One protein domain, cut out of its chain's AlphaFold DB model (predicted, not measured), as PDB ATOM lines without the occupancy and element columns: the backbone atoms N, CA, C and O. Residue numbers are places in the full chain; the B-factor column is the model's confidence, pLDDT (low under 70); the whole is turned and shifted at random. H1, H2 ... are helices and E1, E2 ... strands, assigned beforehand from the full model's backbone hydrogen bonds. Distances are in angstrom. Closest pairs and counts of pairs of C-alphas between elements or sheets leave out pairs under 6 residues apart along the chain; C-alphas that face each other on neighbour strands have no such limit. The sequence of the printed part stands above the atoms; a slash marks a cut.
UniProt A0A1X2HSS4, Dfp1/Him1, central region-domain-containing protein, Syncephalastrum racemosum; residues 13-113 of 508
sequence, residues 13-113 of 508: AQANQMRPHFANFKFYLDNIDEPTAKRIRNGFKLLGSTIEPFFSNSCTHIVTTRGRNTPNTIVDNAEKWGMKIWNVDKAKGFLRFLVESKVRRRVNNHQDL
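What this domain is: This is residues 13 to 113 of the 508 residues of the protein "Dfp1/Him1, central region-domain-containing protein" of Syncephalastrum racemosum (UniProt A0A1X2HSS4). A small sheet of three parallel strands has a helix over each face, H2 on one and H3 on the other, and a long helix, H4, runs from the end of E3 past H2 and the short helix H1 and sticks out as an arm with residues 103 to 113. The 101 printed residues hold four named helices and three named strands, in the order H1 E1 H2 E2 H3 E3 H4, and the class is mostly helix. The sheet's order is E1 E2 E3. The whole is compact, with a radius of gyration of the C-alphas of 14.7 A, yet only just elongated, spanning 51 by 26 by 24 A; without the arm the body spans 37 by 25 by 24 A.

Where its parts are: H1, residues 13 to 17, begins at C-alpha 13 (2.468, -61.090, -31.137). E1, residues 26 to 30, is 13.3 A long from first to last C-alpha. H2, residues 34 to 46, measures 17.8 A and begins at C-alpha 34 (17.239, -36.259, -25.456). E2 is residues 61 to 64, H3 residues 73 to 80 and E3 residues 84 to 87. H4, residues 88 to 113, measures 35.1 A and ends at C-alpha 113 (30.011, -68.800, -24.008).

How they stand to each other: E1 and E2 are parallel at 18 degrees, with N 30 and O 63 within hydrogen-bond range at 2.8 A. E2 and E3 are parallel at 26 degrees, with N 86 and O 62 at 2.8 A. E1, H2 and E2 form a strand-helix-strand unit, two parallel neighbour strands with a helix between them in the chain, and its crossover is left-handed; that of E2, H3 and E3 is right-handed. H2 and H3 are on opposite faces, at heights over the sheet of 10.5 A and 9.6 A. The closest C-alphas of H3 and E3 are those of Ala 78 and Ile 85, 7.4 A apart. H4 only grazes the sheet with residues 88 to 91. Residues 91 to 99 of H4 alone touch H2, the same way at a steep tilt of 54 degrees, closest at the C-alphas of Gly 43 and Leu 95, 6.2 A. Residues 94 to 98 of H4 alone touch H1, closest at the C-alphas of Ala 15 and Phe 94, 6.2 A. H3 and H4 are apart. Every O i to N i+4 pair is within range in H1, H2 and H3, and 21 of 22 are in H4.

The domain as a whole: The C-alphas of Pro 71 and Leu 113 are the two farthest apart, at 52.1 A. The printed part has no cut. The link from H2 to E2 is long, with 14 residues, and its residues 50 to 51 pair in parallel with residues 26 to 27 of E1. The mean pLDDT of the printed part is 78.2; residues 13 to 16, 67 to 71 and 100 to 113 are under 70.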
ATOM      1  N   ALA A  13       2.732 -60.551 -29.803       66.06
ATOM      2  CA  ALA A  13       2.468 -61.090 -31.137       66.06
ATOM      3  C   ALA A  13       2.655 -60.022 -32.232       66.06
ATOM      4  O   ALA A  13       3.395 -60.249 -33.188       66.06
ATOM      5  N   GLN A  14       2.077 -58.825 -32.054       67.94
ATOM      6  CA  GLN A  14       2.262 -57.693 -32.974       67.94
ATOM      7  C   GLN A  14       3.736 -57.260 -33.054       67.94
ATOM      8  O   GLN A  14       4.253 -56.991 -34.139       67.94
ATOM      9  N   ALA A  15       4.441 -57.235 -31.915       68.00
ATOM     10  CA  ALA A  15       5.861 -56.892 -31.870       68.00
ATOM     11  C   ALA A  15       6.727 -57.897 -32.653       68.00
ATOM     12  O   ALA A  15       7.611 -57.490 -33.410       68.00
ATOM     13  N   ASN A  16       6.458 -59.201 -32.520       69.31
ATOM     14  CA  ASN A  16       7.169 -60.237 -33.268       69.31
ATOM     15  C   ASN A  16       6.768 -60.282 -34.757       69.31
ATOM     16  O   ASN A  16       7.640 -60.512 -35.592       69.31
ATOM     17  N   GLN A  17       5.519 -59.974 -35.121       72.62
ATOM     18  CA  GLN A  17       5.089 -59.874 -36.524       72.62
ATOM     19  C   GLN A  17       5.748 -58.694 -37.263       72.62
ATOM     20  O   GLN A  17       6.103 -58.815 -38.433       72.62
ATOM     21  N   MET A  18       5.974 -57.558 -36.590       71.31
ATOM     22  CA  MET A  18       6.690 -56.413 -37.178       71.31
ATOM     23  C   MET A  18       8.223 -56.565 -37.168       71.31
ATOM     24  O   MET A  18       8.924 -55.748 -37.766       71.31
ATOM     25  N   ARG A  19       8.760 -57.612 -36.527       72.69
ATOM     26  CA  ARG A  19      10.201 -57.872 -36.382       72.69
ATOM     27  C   ARG A  19      10.971 -58.075 -37.700       72.69
ATOM     28  O   ARG A  19      12.007 -57.428 -37.829       72.69
ATOM     29  N   PRO A  20      10.551 -58.929 -38.661       73.94
ATOM     30  CA  PRO A  20      11.325 -59.159 -39.890       73.94
ATOM     31  C   PRO A  20      11.412 -57.917 -40.784       73.94
ATOM     32  O   PRO A  20      12.434 -57.689 -41.422       73.94
ATOM     33  N   HIS A  21      10.381 -57.070 -40.783       76.69
ATOM     34  CA  HIS A  21      10.346 -55.844 -41.586       76.69
ATOM     35  C   HIS A  21      11.061 -54.655 -40.924       76.69
ATOM     36  O   HIS A  21      11.211 -53.610 -41.553       76.69
ATOM     37  N   PHE A  22      11.526 -54.797 -39.675       77.19
ATOM     38  CA  PHE A  22      12.026 -53.673 -38.883       77.19
ATOM     39  C   PHE A  22      13.296 -53.023 -39.454       77.19
ATOM     40  O   PHE A  22      13.484 -51.820 -39.299       77.19
ATOM     41  N   ALA A  23      14.130 -53.785 -40.169       79.12
ATOM     42  CA  ALA A  23      15.310 -53.254 -40.858       79.12
ATOM     43  C   ALA A  23      14.959 -52.241 -41.967       79.12
ATOM     44  O   ALA A  23      15.734 -51.331 -42.241       79.12
ATOM     45  N   ASN A  24      13.765 -52.352 -42.557       83.38
ATOM     46  CA  ASN A  24      13.299 -51.458 -43.619       83.38
ATOM     47  C   ASN A  24      12.599 -50.203 -43.066       83.38
ATOM     48  O   ASN A  24      12.192 -49.335 -43.837       83.38
ATOM     49  N   PHE A  25      12.406 -50.099 -41.745       87.69
ATOM     50  CA  PHE A  25      11.739 -48.946 -41.150       87.69
ATOM     51  C   PHE A  25      12.727 -47.810 -40.898       87.69
ATOM     52  O   PHE A  25      13.707 -47.956 -40.166       87.69
ATOM     53  N   LYS A  26      12.390 -46.648 -41.454       88.69
ATOM     54  CA  LYS A  26      12.969 -45.351 -41.112       88.69
ATOM     55  C   LYS A  26      12.093 -44.634 -40.086       88.69
ATOM     56  O   LYS A  26      10.891 -44.485 -40.346       88.69
ATOM     57  N   PHE A  27      12.667 -44.156 -38.983       90.44
ATOM     58  CA  PHE A  27      11.956 -43.353 -37.977       90.44
ATOM     59  C   PHE A  27      12.442 -41.901 -37.936       90.44
ATOM     60  O   PHE A  27      13.643 -41.644 -37.984       90.44
ATOM     61  N   TYR A  28      11.511 -40.968 -37.736       89.31
ATOM     62  CA  TYR A  28      11.800 -39.622 -37.230       89.31
ATOM     63  C   TYR A  28      11.411 -39.523 -35.744       89.31
ATOM     64  O   TYR A  28      10.450 -40.169 -35.310       89.31
ATOM     65  N   LEU A  29      12.162 -38.746 -34.958       88.94
ATOM     66  CA  LEU A  29      11.925 -38.530 -33.525       88.94
ATOM     67  C   LEU A  29      11.515 -37.070 -33.292       88.94
ATOM     68  O   LEU A  29      12.347 -36.171 -33.366       88.94
ATOM     69  N   ASP A  30      10.236 -36.850 -33.006       85.75
ATOM     70  CA  ASP A  30       9.621 -35.532 -32.868       85.75
ATOM     71  C   ASP A  30       9.489 -35.122 -31.391       85.75
ATOM     72  O   ASP A  30       8.803 -35.784 -30.610       85.75
ATOM     73  N   ASN A  31      10.140 -34.013 -31.018       77.62
ATOM     74  CA  ASN A  31      10.003 -33.351 -29.710       77.62
ATOM     75  C   ASN A  31      10.163 -34.284 -28.481       77.62
ATOM     76  O   ASN A  31       9.462 -34.143 -27.478       77.62
ATOM     77  N   ILE A  32      11.089 -35.248 -28.549       82.44
ATOM     78  CA  ILE A  32      11.412 -36.173 -27.448       82.44
ATOM     79  C   ILE A  32      12.556 -35.599 -26.598       82.44
ATOM     80  O   ILE A  32      13.511 -35.049 -27.142       82.44
ATOM     81  N   ASP A  33      12.502 -35.781 -25.277       85.56
ATOM     82  CA  ASP A  33      13.616 -35.487 -24.372       85.56
ATOM     83  C   ASP A  33      14.875 -36.276 -24.779       85.56
ATOM     84  O   ASP A  33      14.823 -37.495 -24.939       85.56
ATOM     85  N   GLU A  34      16.024 -35.610 -24.938       84.81
ATOM     86  CA  GLU A  34      17.239 -36.259 -25.456       84.81
ATOM     87  C   GLU A  34      17.693 -37.522 -24.680       84.81
ATOM     88  O   GLU A  34      18.134 -38.459 -25.350       84.81
ATOM     89  N   PRO A  35      17.553 -37.682 -23.341       84.06
ATOM     90  CA  PRO A  35      17.856 -38.967 -22.702       84.06
ATOM     91  C   PRO A  35      16.922 -40.111 -23.146       84.06
ATOM     92  O   PRO A  35      17.411 -41.215 -23.412       84.06
ATOM     93  N   THR A  36      15.610 -39.891 -23.301       84.50
ATOM     94  CA  THR A  36      14.709 -40.895 -23.901       84.50
ATOM     95  C   THR A  36      14.974 -41.061 -25.393       84.50
ATOM     96  O   THR A  36      15.047 -42.197 -25.867       84.50
ATOM     97  N   ALA A  37      15.181 -39.968 -26.134       86.31
ATOM     98  CA  ALA A  37      15.475 -39.995 -27.561       86.31
ATOM     99  C   ALA A  37      16.729 -40.831 -27.838       86.31
ATOM    100  O   ALA A  37      16.682 -41.727 -28.670       86.31
ATOM    101  N   LYS A  38      17.812 -40.642 -27.073       86.75
ATOM    102  CA  LYS A  38      19.056 -41.427 -27.141       86.75
ATOM    103  C   LYS A  38      18.834 -42.910 -26.829       86.75
ATOM    104  O   LYS A  38      19.376 -43.765 -27.530       86.75
ATOM    105  N   ARG A  39      17.994 -43.247 -25.838       85.19
ATOM    106  CA  ARG A  39      17.610 -44.645 -25.541       85.19
ATOM    107  C   ARG A  39      16.825 -45.282 -26.691       85.19
ATOM    108  O   ARG A  39      17.147 -46.401 -27.088       85.19
ATOM    109  N   ILE A  40      15.848 -44.570 -27.257       87.06
ATOM    110  CA  ILE A  40      15.069 -45.027 -28.420       87.06
ATOM    111  C   ILE A  40      15.977 -45.168 -29.651       87.06
ATOM    112  O   ILE A  40      15.951 -46.195 -30.328       87.06
ATOM    113  N   ARG A  41      16.854 -44.183 -29.877       87.50
ATOM    114  CA  ARG A  41      17.796 -44.103 -31.000       87.50
ATOM    115  C   ARG A  41      18.777 -45.271 -31.009       87.50
ATOM    116  O   ARG A  41      18.985 -45.891 -32.050       87.50
ATOM    117  N   ASN A  42      19.316 -45.629 -29.845       86.94
ATOM    118  CA  ASN A  42      20.175 -46.803 -29.694       86.94
ATOM    119  C   ASN A  42      19.386 -48.117 -29.836       86.94
ATOM    120  O   ASN A  42      19.879 -49.069 -30.442       86.94
ATOM    121  N   GLY A  43      18.153 -48.164 -29.323       84.75
ATOM    122  CA  GLY A  43      17.276 -49.331 -29.411       84.75
ATOM    123  C   GLY A  43      16.893 -49.705 -30.848       84.75
ATOM    124  O   GLY A  43      17.060 -50.859 -31.237       84.75
ATOM    125  N   PHE A  44      16.431 -48.745 -31.656       86.81
ATOM    126  CA  PHE A  44      16.058 -49.000 -33.055       86.81
ATOM    127  C   PHE A  44      17.277 -49.335 -33.927       86.81
ATOM    128  O   PHE A  44      17.217 -50.305 -34.685       86.81
ATOM    129  N   LYS A  45      18.420 -48.652 -33.736       84.94
ATOM    130  CA  LYS A  45      19.690 -49.021 -34.392       84.94
ATOM    131  C   LYS A  45      20.107 -50.465 -34.080       84.94
ATOM    132  O   LYS A  45      20.491 -51.203 -34.980       84.94
ATOM    133  N   LEU A  46      19.960 -50.919 -32.831       83.12
ATOM    134  CA  LEU A  46      20.255 -52.305 -32.429       83.12
ATOM    135  C   LEU A  46      19.281 -53.345 -33.031       83.12
ATOM    136  O   LEU A  46      19.591 -54.542 -33.052       83.12
ATOM    137  N   LEU A  47      18.125 -52.909 -33.536       80.62
ATOM    138  CA  LEU A  47      17.166 -53.720 -34.292       80.62
ATOM    139  C   LEU A  47      17.339 -53.600 -35.822       80.62
ATOM    140  O   LEU A  47      16.589 -54.242 -36.550       80.62
ATOM    141  N   GLY A  48      18.336 -52.847 -36.304       80.62
ATOM    142  CA  GLY A  48      18.661 -52.696 -37.730       80.62
ATOM    143  C   GLY A  48      17.928 -51.562 -38.453       80.62
ATOM    144  O   GLY A  48      18.084 -51.426 -39.658       80.62
ATOM    145  N   SER A  49      17.144 -50.754 -37.739       85.94
ATOM    146  CA  SER A  49      16.371 -49.642 -38.301       85.94
ATOM    147  C   SER A  49      17.189 -48.346 -38.365       85.94
ATOM    148  O   SER A  49      18.004 -48.069 -37.476       85.94
ATOM    149  N   THR A  50      16.946 -47.526 -39.394       86.19
ATOM    150  CA  THR A  50      17.545 -46.189 -39.513       86.19
ATOM    151  C   THR A  50      16.690 -45.119 -38.832       86.19
ATOM    152  O   THR A  50      15.467 -45.227 -38.706       86.19
ATOM    153  N   ILE A  51      17.353 -44.052 -38.387       88.88
ATOM    154  CA  ILE A  51      16.706 -42.855 -37.848       88.88
ATOM    155  C   ILE A  51      17.225 -41.667 -38.629       88.88
ATOM    156  O   ILE A  51      18.431 -41.415 -38.624       88.88
ATOM    157  N   GLU A  52      16.309 -40.963 -39.280       87.88
ATOM    158  CA  GLU A  52      16.629 -39.770 -40.051       87.88
ATOM    159  C   GLU A  52      16.695 -38.553 -39.110       87.88
ATOM    160  O   GLU A  52      15.808 -38.386 -38.265       87.88
ATOM    161  N   PRO A  53      17.726 -37.692 -39.218       82.88
ATOM    162  CA  PRO A  53      17.830 -36.478 -38.407       82.88
ATOM    163  C   PRO A  53      16.832 -35.392 -38.840       82.88
ATOM    164  O   PRO A  53      16.496 -34.516 -38.046       82.88
ATOM    165  N   PHE A  54      16.335 -35.464 -40.078       83.69
ATOM    166  CA  PHE A  54      15.397 -34.511 -40.664       83.69
ATOM    167  C   PHE A  54      14.091 -35.201 -41.058       83.69
ATOM    168  O   PHE A  54      14.085 -36.344 -41.522       83.69
ATOM    169  N   PHE A  55      12.974 -34.493 -40.900       84.75
ATOM    170  CA  PHE A  55      11.675 -34.983 -41.338       84.75
ATOM    171  C   PHE A  55      11.568 -34.910 -42.870       84.75
ATOM    172  O   PHE A  55      11.735 -33.844 -43.458       84.75
ATOM    173  N   SER A  56      11.305 -36.046 -43.517       83.19
ATOM    174  CA  SER A  56      11.169 -36.163 -44.973       83.19
ATOM    175  C   SER A  56      10.143 -37.233 -45.343       83.19
ATOM    176  O   SER A  56       9.871 -38.136 -44.550       83.19
ATOM    177  N   ASN A  57       9.639 -37.185 -46.577       82.81
ATOM    178  CA  ASN A  57       8.761 -38.213 -47.151       82.81
ATOM    179  C   ASN A  57       9.391 -39.625 -47.206       82.81
ATOM    180  O   ASN A  57       8.670 -40.594 -47.410       82.81
ATOM    181  N   SER A  58      10.710 -39.763 -47.003       81.19
ATOM    182  CA  SER A  58      11.387 -41.066 -46.939       81.19
ATOM    183  C   SER A  58      11.230 -41.789 -45.592       81.19
ATOM    184  O   SER A  58      11.594 -42.961 -45.473       81.19
ATOM    185  N   CYS A  59      10.696 -41.113 -44.567       85.62
ATOM    186  CA  CYS A  59      10.395 -41.725 -43.275       85.62
ATOM    187  C   CYS A  59       9.191 -42.681 -43.370       85.62
ATOM    188  O   CYS A  59       8.241 -42.448 -44.106       85.62
ATOM    189  N   THR A  60       9.199 -43.760 -42.586       86.38
ATOM    190  CA  THR A  60       8.096 -44.750 -42.561       86.38
ATOM    191  C   THR A  60       7.213 -44.614 -41.318       86.38
ATOM    192  O   THR A  60       6.029 -44.957 -41.322       86.38
ATOM    193  N   HIS A  61       7.813 -44.122 -40.237       87.69
ATOM    194  CA  HIS A  61       7.238 -44.028 -38.907       87.69
ATOM    195  C   HIS A  61       7.706 -42.728 -38.243       87.69
ATOM    196  O   HIS A  61       8.821 -42.258 -38.488       87.69
ATOM    197  N   ILE A  62       6.890 -42.181 -37.345       89.12
ATOM    198  CA  ILE A  62       7.274 -41.061 -36.475       89.12
ATOM    199  C   ILE A  62       7.018 -41.467 -35.035       89.12
ATOM    200  O   ILE A  62       5.962 -42.017 -34.737       89.12
ATOM    201  N   VAL A  63       7.959 -41.171 -34.140       89.00
ATOM    202  CA  VAL A  63       7.725 -41.217 -32.695       89.00
ATOM    203  C   VAL A  63       7.599 -39.785 -32.192       89.00
ATOM    204  O   VAL A  63       8.561 -39.032 -32.296       89.00
ATOM    205  N   THR A  64       6.439 -39.417 -31.649       85.00
ATOM    206  CA  THR A  64       6.195 -38.087 -31.060       85.00
ATOM    207  C   THR A  64       5.776 -38.187 -29.593       85.00
ATOM    208  O   THR A  64       5.159 -39.171 -29.166       85.00
ATOM    209  N   THR A  65       6.132 -37.168 -28.809       80.44
ATOM    210  CA  THR A  65       5.580 -36.895 -27.469       80.44
ATOM    211  C   THR A  65       4.219 -36.201 -27.526       80.44
ATOM    212  O   THR A  65       3.461 -36.258 -26.556       80.44
ATOM    213  N   ARG A  66       3.905 -35.524 -28.636       71.88
ATOM    214  CA  ARG A  66       2.748 -34.636 -28.760       71.88
ATOM    215  C   ARG A  66       1.470 -35.442 -29.007       71.88
ATOM    216  O   ARG A  66       1.448 -36.414 -29.761       71.88
ATOM    217  N   GLY A  67       0.380 -35.043 -28.353       63.56
ATOM    218  CA  GLY A  67      -0.926 -35.669 -28.554       63.56
ATOM    219  C   GLY A  67      -1.499 -35.335 -29.933       63.56
ATOM    220  O   GLY A  67      -1.384 -34.194 -30.382       63.56
ATOM    221  N   ARG A  68      -2.190 -36.296 -30.568       61.50
ATOM    222  CA  ARG A  68      -2.841 -36.129 -31.890       61.50
ATOM    223  C   ARG A  68      -3.843 -34.966 -31.964       61.50
ATOM    224  O   ARG A  68      -4.183 -34.532 -33.051       61.50
ATOM    225  N   ASN A  69      -4.296 -34.460 -30.818       61.59
ATOM    226  CA  ASN A  69      -5.247 -33.349 -30.718       61.59
ATOM    227  C   ASN A  69      -4.559 -31.967 -30.704       61.59
ATOM    228  O   ASN A  69      -5.241 -30.957 -30.563       61.59
ATOM    229  N   THR A  70      -3.225 -31.906 -30.795       62.62
ATOM    230  CA  THR A  70      -2.484 -30.645 -30.957       62.62
ATOM    231  C   THR A  70      -2.089 -30.476 -32.427       62.62
ATOM    232  O   THR A  70      -1.516 -31.417 -32.982       62.62
ATOM    233  N   PRO A  71      -2.377 -29.328 -33.074       60.22
ATOM    234  CA  PRO A  71      -2.027 -29.113 -34.475       60.22
ATOM    235  C   PRO A  71      -0.505 -29.079 -34.620       60.22
ATOM    236  O   PRO A  71       0.174 -28.260 -33.997       60.22
ATOM    237  N   ASN A  72       0.044 -29.994 -35.416       70.44
ATOM    238  CA  ASN A  72       1.479 -30.122 -35.624       70.44
ATOM    239  C   ASN A  72       1.726 -30.413 -37.096       70.44
ATOM    240  O   ASN A  72       1.525 -31.540 -37.538       70.44
ATOM    241  N   THR A  73       2.278 -29.442 -37.821       78.69
ATOM    242  CA  THR A  73       2.559 -29.549 -39.263       78.69
ATOM    243  C   THR A  73       3.323 -30.821 -39.650       78.69
ATOM    244  O   THR A  73       3.088 -31.376 -40.720       78.69
ATOM    245  N   ILE A  74       4.198 -31.324 -38.771       80.06
ATOM    246  CA  ILE A  74       4.912 -32.601 -38.927       80.06
ATOM    247  C   ILE A  74       3.947 -33.798 -38.889       80.06
ATOM    248  O   ILE A  74       4.022 -34.662 -39.757       80.06
ATOM    249  N   VAL A  75       3.030 -33.847 -37.919       80.94
ATOM    250  CA  VAL A  75       2.043 -34.931 -37.753       80.94
ATOM    251  C   VAL A  75       0.985 -34.870 -38.857       80.94
ATOM    252  O   VAL A  75       0.684 -35.894 -39.465       80.94
ATOM    253  N   ASP A  76       0.502 -33.672 -39.188       81.12
ATOM    254  CA  ASP A  76      -0.494 -33.454 -40.241       81.12
ATOM    255  C   ASP A  76       0.062 -33.861 -41.620       81.12
ATOM    256  O   ASP A  76      -0.642 -34.435 -42.449       81.12
ATOM    257  N   ASN A  77       1.346 -33.589 -41.880       82.31
ATOM    258  CA  ASN A  77       2.017 -34.031 -43.105       82.31
ATOM    259  C   ASN A  77       2.349 -35.529 -43.076       82.31
ATOM    260  O   ASN A  77       2.280 -36.179 -44.114       82.31
ATOM    261  N   ALA A  78       2.638 -36.104 -41.906       82.69
ATOM    262  CA  ALA A  78       2.822 -37.545 -41.747       82.69
ATOM    263  C   ALA A  78       1.549 -38.332 -42.086       82.69
ATOM    264  O   ALA A  78       1.626 -39.348 -42.775       82.69
ATOM    265  N   GLU A  79       0.383 -37.848 -41.650       83.56
ATOM    266  CA  GLU A  79      -0.915 -38.458 -41.955       83.56
ATOM    267  C   GLU A  79      -1.255 -38.337 -43.452       83.56
ATOM    268  O   GLU A  79      -1.587 -39.343 -44.080       83.56
ATOM    269  N   LYS A  80      -1.028 -37.165 -44.071       83.81
ATOM    270  CA  LYS A  80      -1.132 -36.978 -45.539       83.81
ATOM    271  C   LYS A  80      -0.194 -37.892 -46.338       83.81
ATOM    272  O   LYS A  80      -0.513 -38.252 -47.467       83.81
ATOM    273  N   TRP A  81       0.961 -38.254 -45.780       83.06
ATOM    274  CA  TRP A  81       1.937 -39.165 -46.388       83.06
ATOM    275  C   TRP A  81       1.757 -40.637 -45.964       83.06
ATOM    276  O   TRP A  81       2.597 -41.472 -46.292       83.06
ATOM    277  N   GLY A  82       0.685 -40.982 -45.237       83.19
ATOM    278  CA  GLY A  82       0.382 -42.360 -44.827       83.19
ATOM    279  C   GLY A  82       1.360 -42.970 -43.808       83.19
ATOM    280  O   GLY A  82       1.398 -44.191 -43.636       83.19
ATOM    281  N   MET A  83       2.168 -42.148 -43.133       86.75
ATOM    282  CA  MET A  83       3.186 -42.597 -42.183       86.75
ATOM    283  C   MET A  83       2.577 -43.099 -40.869       86.75
ATOM    284  O   MET A  83       1.588 -42.575 -40.354       86.75
ATOM    285  N   LYS A  84       3.225 -44.086 -40.244       86.19
ATOM    286  CA  LYS A  84       2.745 -44.666 -38.981       86.19
ATOM    287  C   LYS A  84       3.191 -43.840 -37.769       86.19
ATOM    288  O   LYS A  84       4.317 -43.965 -37.289       86.19
ATOM    289  N   ILE A  85       2.272 -43.026 -37.247       87.62
ATOM    290  CA  ILE A  85       2.461 -42.191 -36.048       87.62
ATOM    291  C   ILE A  85       2.389 -43.050 -34.771       87.62
ATOM    292  O   ILE A  85       1.336 -43.605 -34.434       87.62
ATOM    293  N   TRP A  86       3.500 -43.133 -34.041       87.62
ATOM    294  CA  TRP A  86       3.649 -43.796 -32.743       87.62
ATOM    295  C   TRP A  86       3.833 -42.764 -31.618       87.62
ATOM    296  O   TRP A  86       4.527 -41.763 -31.774       87.62
ATOM    297  N   ASN A  87       3.269 -43.048 -30.443       88.19
ATOM    298  CA  ASN A  87       3.627 -42.346 -29.208       88.19
ATOM    299  C   ASN A  87       4.938 -42.941 -28.648       88.19
ATOM    300  O   ASN A  87       5.170 -44.152 -28.763       88.19
ATOM    301  N   VAL A  88       5.767 -42.110 -28.015       85.25
ATOM    302  CA  VAL A  88       6.954 -42.492 -27.231       85.25
ATOM    303  C   VAL A  88       6.749 -43.756 -26.386       85.25
ATOM    304  O   VAL A  88       7.618 -44.627 -26.396       85.25
ATOM    305  N   ASP A  89       5.617 -43.930 -25.703       85.50
ATOM    306  CA  ASP A  89       5.422 -45.114 -24.850       85.50
ATOM    307  C   ASP A  89       5.140 -46.405 -25.642       85.50
ATOM    308  O   ASP A  89       5.529 -47.495 -25.209       85.50
ATOM    309  N   LYS A  90       4.583 -46.296 -26.858       83.38
ATOM    310  CA  LYS A  90       4.462 -47.424 -27.803       83.38
ATOM    311  C   LYS A  90       5.846 -47.843 -28.311       83.38
ATOM    312  O   LYS A  90       6.150 -49.036 -28.337       83.38
ATOM    313  N   ALA A  91       6.721 -46.871 -28.594       84.31
ATOM    314  CA  ALA A  91       8.124 -47.115 -28.934       84.31
ATOM    315  C   ALA A  91       8.917 -47.737 -27.763       84.31
ATOM    316  O   ALA A  91       9.578 -48.758 -27.956       84.31
ATOM    317  N   LYS A  92       8.813 -47.194 -26.538       84.75
ATOM    318  CA  LYS A  92       9.436 -47.764 -25.323       84.75
ATOM    319  C   LYS A  92       8.969 -49.201 -25.064       84.75
ATOM    320  O   LYS A  92       9.791 -50.059 -24.748       84.75
ATOM    321  N   GLY A  93       7.669 -49.474 -25.212       82.00
ATOM    322  CA  GLY A  93       7.092 -50.812 -25.053       82.00
ATOM    323  C   GLY A  93       7.650 -51.814 -26.066       82.00
ATOM    324  O   GLY A  93       8.186 -52.848 -25.670       82.00
ATOM    325  N   PHE A  94       7.594 -51.477 -27.357       81.12
ATOM    326  CA  PHE A  94       8.147 -52.292 -28.445       81.12
ATOM    327  C   PHE A  94       9.647 -52.574 -28.260       81.12
ATOM    328  O   PHE A  94      10.095 -53.712 -28.408       81.12
ATOM    329  N   LEU A  95      10.418 -51.554 -27.867       81.81
ATOM    330  CA  LEU A  95      11.842 -51.690 -27.570       81.81
ATOM    331  C   LEU A  95      12.109 -52.628 -26.398       81.81
ATOM    332  O   LEU A  95      12.970 -53.493 -26.528       81.81
ATOM    333  N   ARG A  96      11.366 -52.513 -25.289       81.25
ATOM    334  CA  ARG A  96      11.486 -53.452 -24.165       81.25
ATOM    335  C   ARG A  96      11.273 -54.887 -24.649       81.25
ATOM    336  O   ARG A  96      12.142 -55.721 -24.442       81.25
ATOM    337  N   PHE A  97      10.191 -55.168 -25.376       76.12
ATOM    338  CA  PHE A  97       9.928 -56.529 -25.854       76.12
ATOM    339  C   PHE A  97      11.012 -57.048 -26.820       76.12
ATOM    340  O   PHE A  97      11.567 -58.123 -26.586       76.12
ATOM    341  N   LEU A  98      11.378 -56.310 -27.878       71.19
ATOM    342  CA  LEU A  98      12.314 -56.833 -28.888       71.19
ATOM    343  C   LEU A  98      13.795 -56.756 -28.492       71.19
ATOM    344  O   LEU A  98      14.549 -57.678 -28.831       71.19
ATOM    345  N   VAL A  99      14.220 -55.694 -27.797       71.56
ATOM    346  CA  VAL A  99      15.611 -55.524 -27.350       71.56
ATOM    347  C   VAL A  99      15.880 -56.362 -26.113       71.56
ATOM    348  O   VAL A  99      16.896 -57.049 -26.094       71.56
ATOM    349  N   GLU A 100      14.989 -56.413 -25.120       64.69
ATOM    350  CA  GLU A 100      15.234 -57.251 -23.939       64.69
ATOM    351  C   GLU A 100      15.193 -58.747 -24.301       64.69
ATOM    352  O   GLU A 100      16.022 -59.506 -23.815       64.69
ATOM    353  N   SER A 101      14.392 -59.164 -25.291       61.09
ATOM    354  CA  SER A 101      14.468 -60.514 -25.893       61.09
ATOM    355  C   SER A 101      15.747 -60.792 -26.706       61.09
ATOM    356  O   SER A 101      16.026 -61.944 -27.057       61.09
ATOM    357  N   LYS A 102      16.518 -59.754 -27.062       58.12
ATOM    358  CA  LYS A 102      17.841 -59.852 -27.712       58.12
ATOM    359  C   LYS A 102      18.972 -59.776 -26.675       58.12
ATOM    360  O   LYS A 102      19.987 -60.441 -26.849       58.12
ATOM    361  N   VAL A 103      18.777 -59.031 -25.583       60.66
ATOM    362  CA  VAL A 103      19.689 -58.950 -24.431       60.66
ATOM    363  C   VAL A 103      19.617 -60.215 -23.583       60.66
ATOM    364  O   VAL A 103      20.663 -60.786 -23.335       60.66
ATOM    365  N   ARG A 104      18.430 -60.723 -23.225       58.44
ATOM    366  CA  ARG A 104      18.267 -62.009 -22.519       58.44
ATOM    367  C   ARG A 104      18.929 -63.145 -23.298       58.44
ATOM    368  O   ARG A 104      19.761 -63.843 -22.742       58.44
ATOM    369  N   ARG A 105      18.702 -63.229 -24.619       58.84
ATOM    370  CA  ARG A 105      19.463 -64.153 -25.480       58.84
ATOM    371  C   ARG A 105      20.970 -63.896 -25.452       58.84
ATOM    372  O   ARG A 105      21.708 -64.845 -25.281       58.84
ATOM    373  N   ARG A 106      21.453 -62.652 -25.546       57.06
ATOM    374  CA  ARG A 106      22.898 -62.368 -25.402       57.06
ATOM    375  C   ARG A 106      23.467 -62.726 -24.025       57.06
ATOM    376  O   ARG A 106      24.627 -63.105 -23.972       57.06
ATOM    377  N   VAL A 107      22.700 -62.604 -22.944       58.25
ATOM    378  CA  VAL A 107      23.129 -62.958 -21.581       58.25
ATOM    379  C   VAL A 107      23.175 -64.473 -21.416       58.25
ATOM    380  O   VAL A 107      24.198 -64.965 -20.957       58.25
ATOM    381  N   ASN A 108      22.160 -65.207 -21.887       58.16
ATOM    382  CA  ASN A 108      22.218 -66.666 -22.011       58.16
ATOM    383  C   ASN A 108      23.430 -67.077 -22.857       58.16
ATOM    384  O   ASN A 108      24.339 -67.692 -22.325       58.16
ATOM    385  N   ASN A 109      23.547 -66.595 -24.100       59.19
ATOM    386  CA  ASN A 109      24.698 -66.861 -24.965       59.19
ATOM    387  C   ASN A 109      26.054 -66.463 -24.342       59.19
ATOM    388  O   ASN A 109      27.062 -67.016 -24.752       59.19
ATOM    389  N   HIS A 110      26.126 -65.520 -23.394       58.22
ATOM    390  CA  HIS A 110      27.366 -65.161 -22.686       58.22
ATOM    391  C   HIS A 110      27.612 -66.054 -21.456       58.22
ATOM    392  O   HIS A 110      28.763 -66.287 -21.088       58.22
ATOM    393  N   GLN A 111      26.565 -66.577 -20.818       62.44
ATOM    394  CA  GLN A 111      26.678 -67.646 -19.822       62.44
ATOM    395  C   GLN A 111      27.095 -68.954 -20.505       62.44
ATOM    396  O   GLN A 111      28.053 -69.575 -20.063       62.44
ATOM    397  N   ASP A 112      26.475 -69.293 -21.637       63.94
ATOM    398  CA  ASP A 112      26.833 -70.419 -22.499       63.94
ATOM    399  C   ASP A 112      28.243 -70.257 -23.085       63.94
ATOM    400  O   ASP A 112      29.007 -71.212 -23.058       63.94
ATOM    401  N   LEU A 113      28.639 -69.058 -23.544       68.25
ATOM    402  CA  LEU A 113      30.011 -68.800 -24.008       68.25
ATOM    403  C   LEU A 113      31.019 -68.878 -22.860       68.25
ATOM    404  O   LEU A 113      32.098 -69.414 -23.061       68.25
TER     405      LEU A 113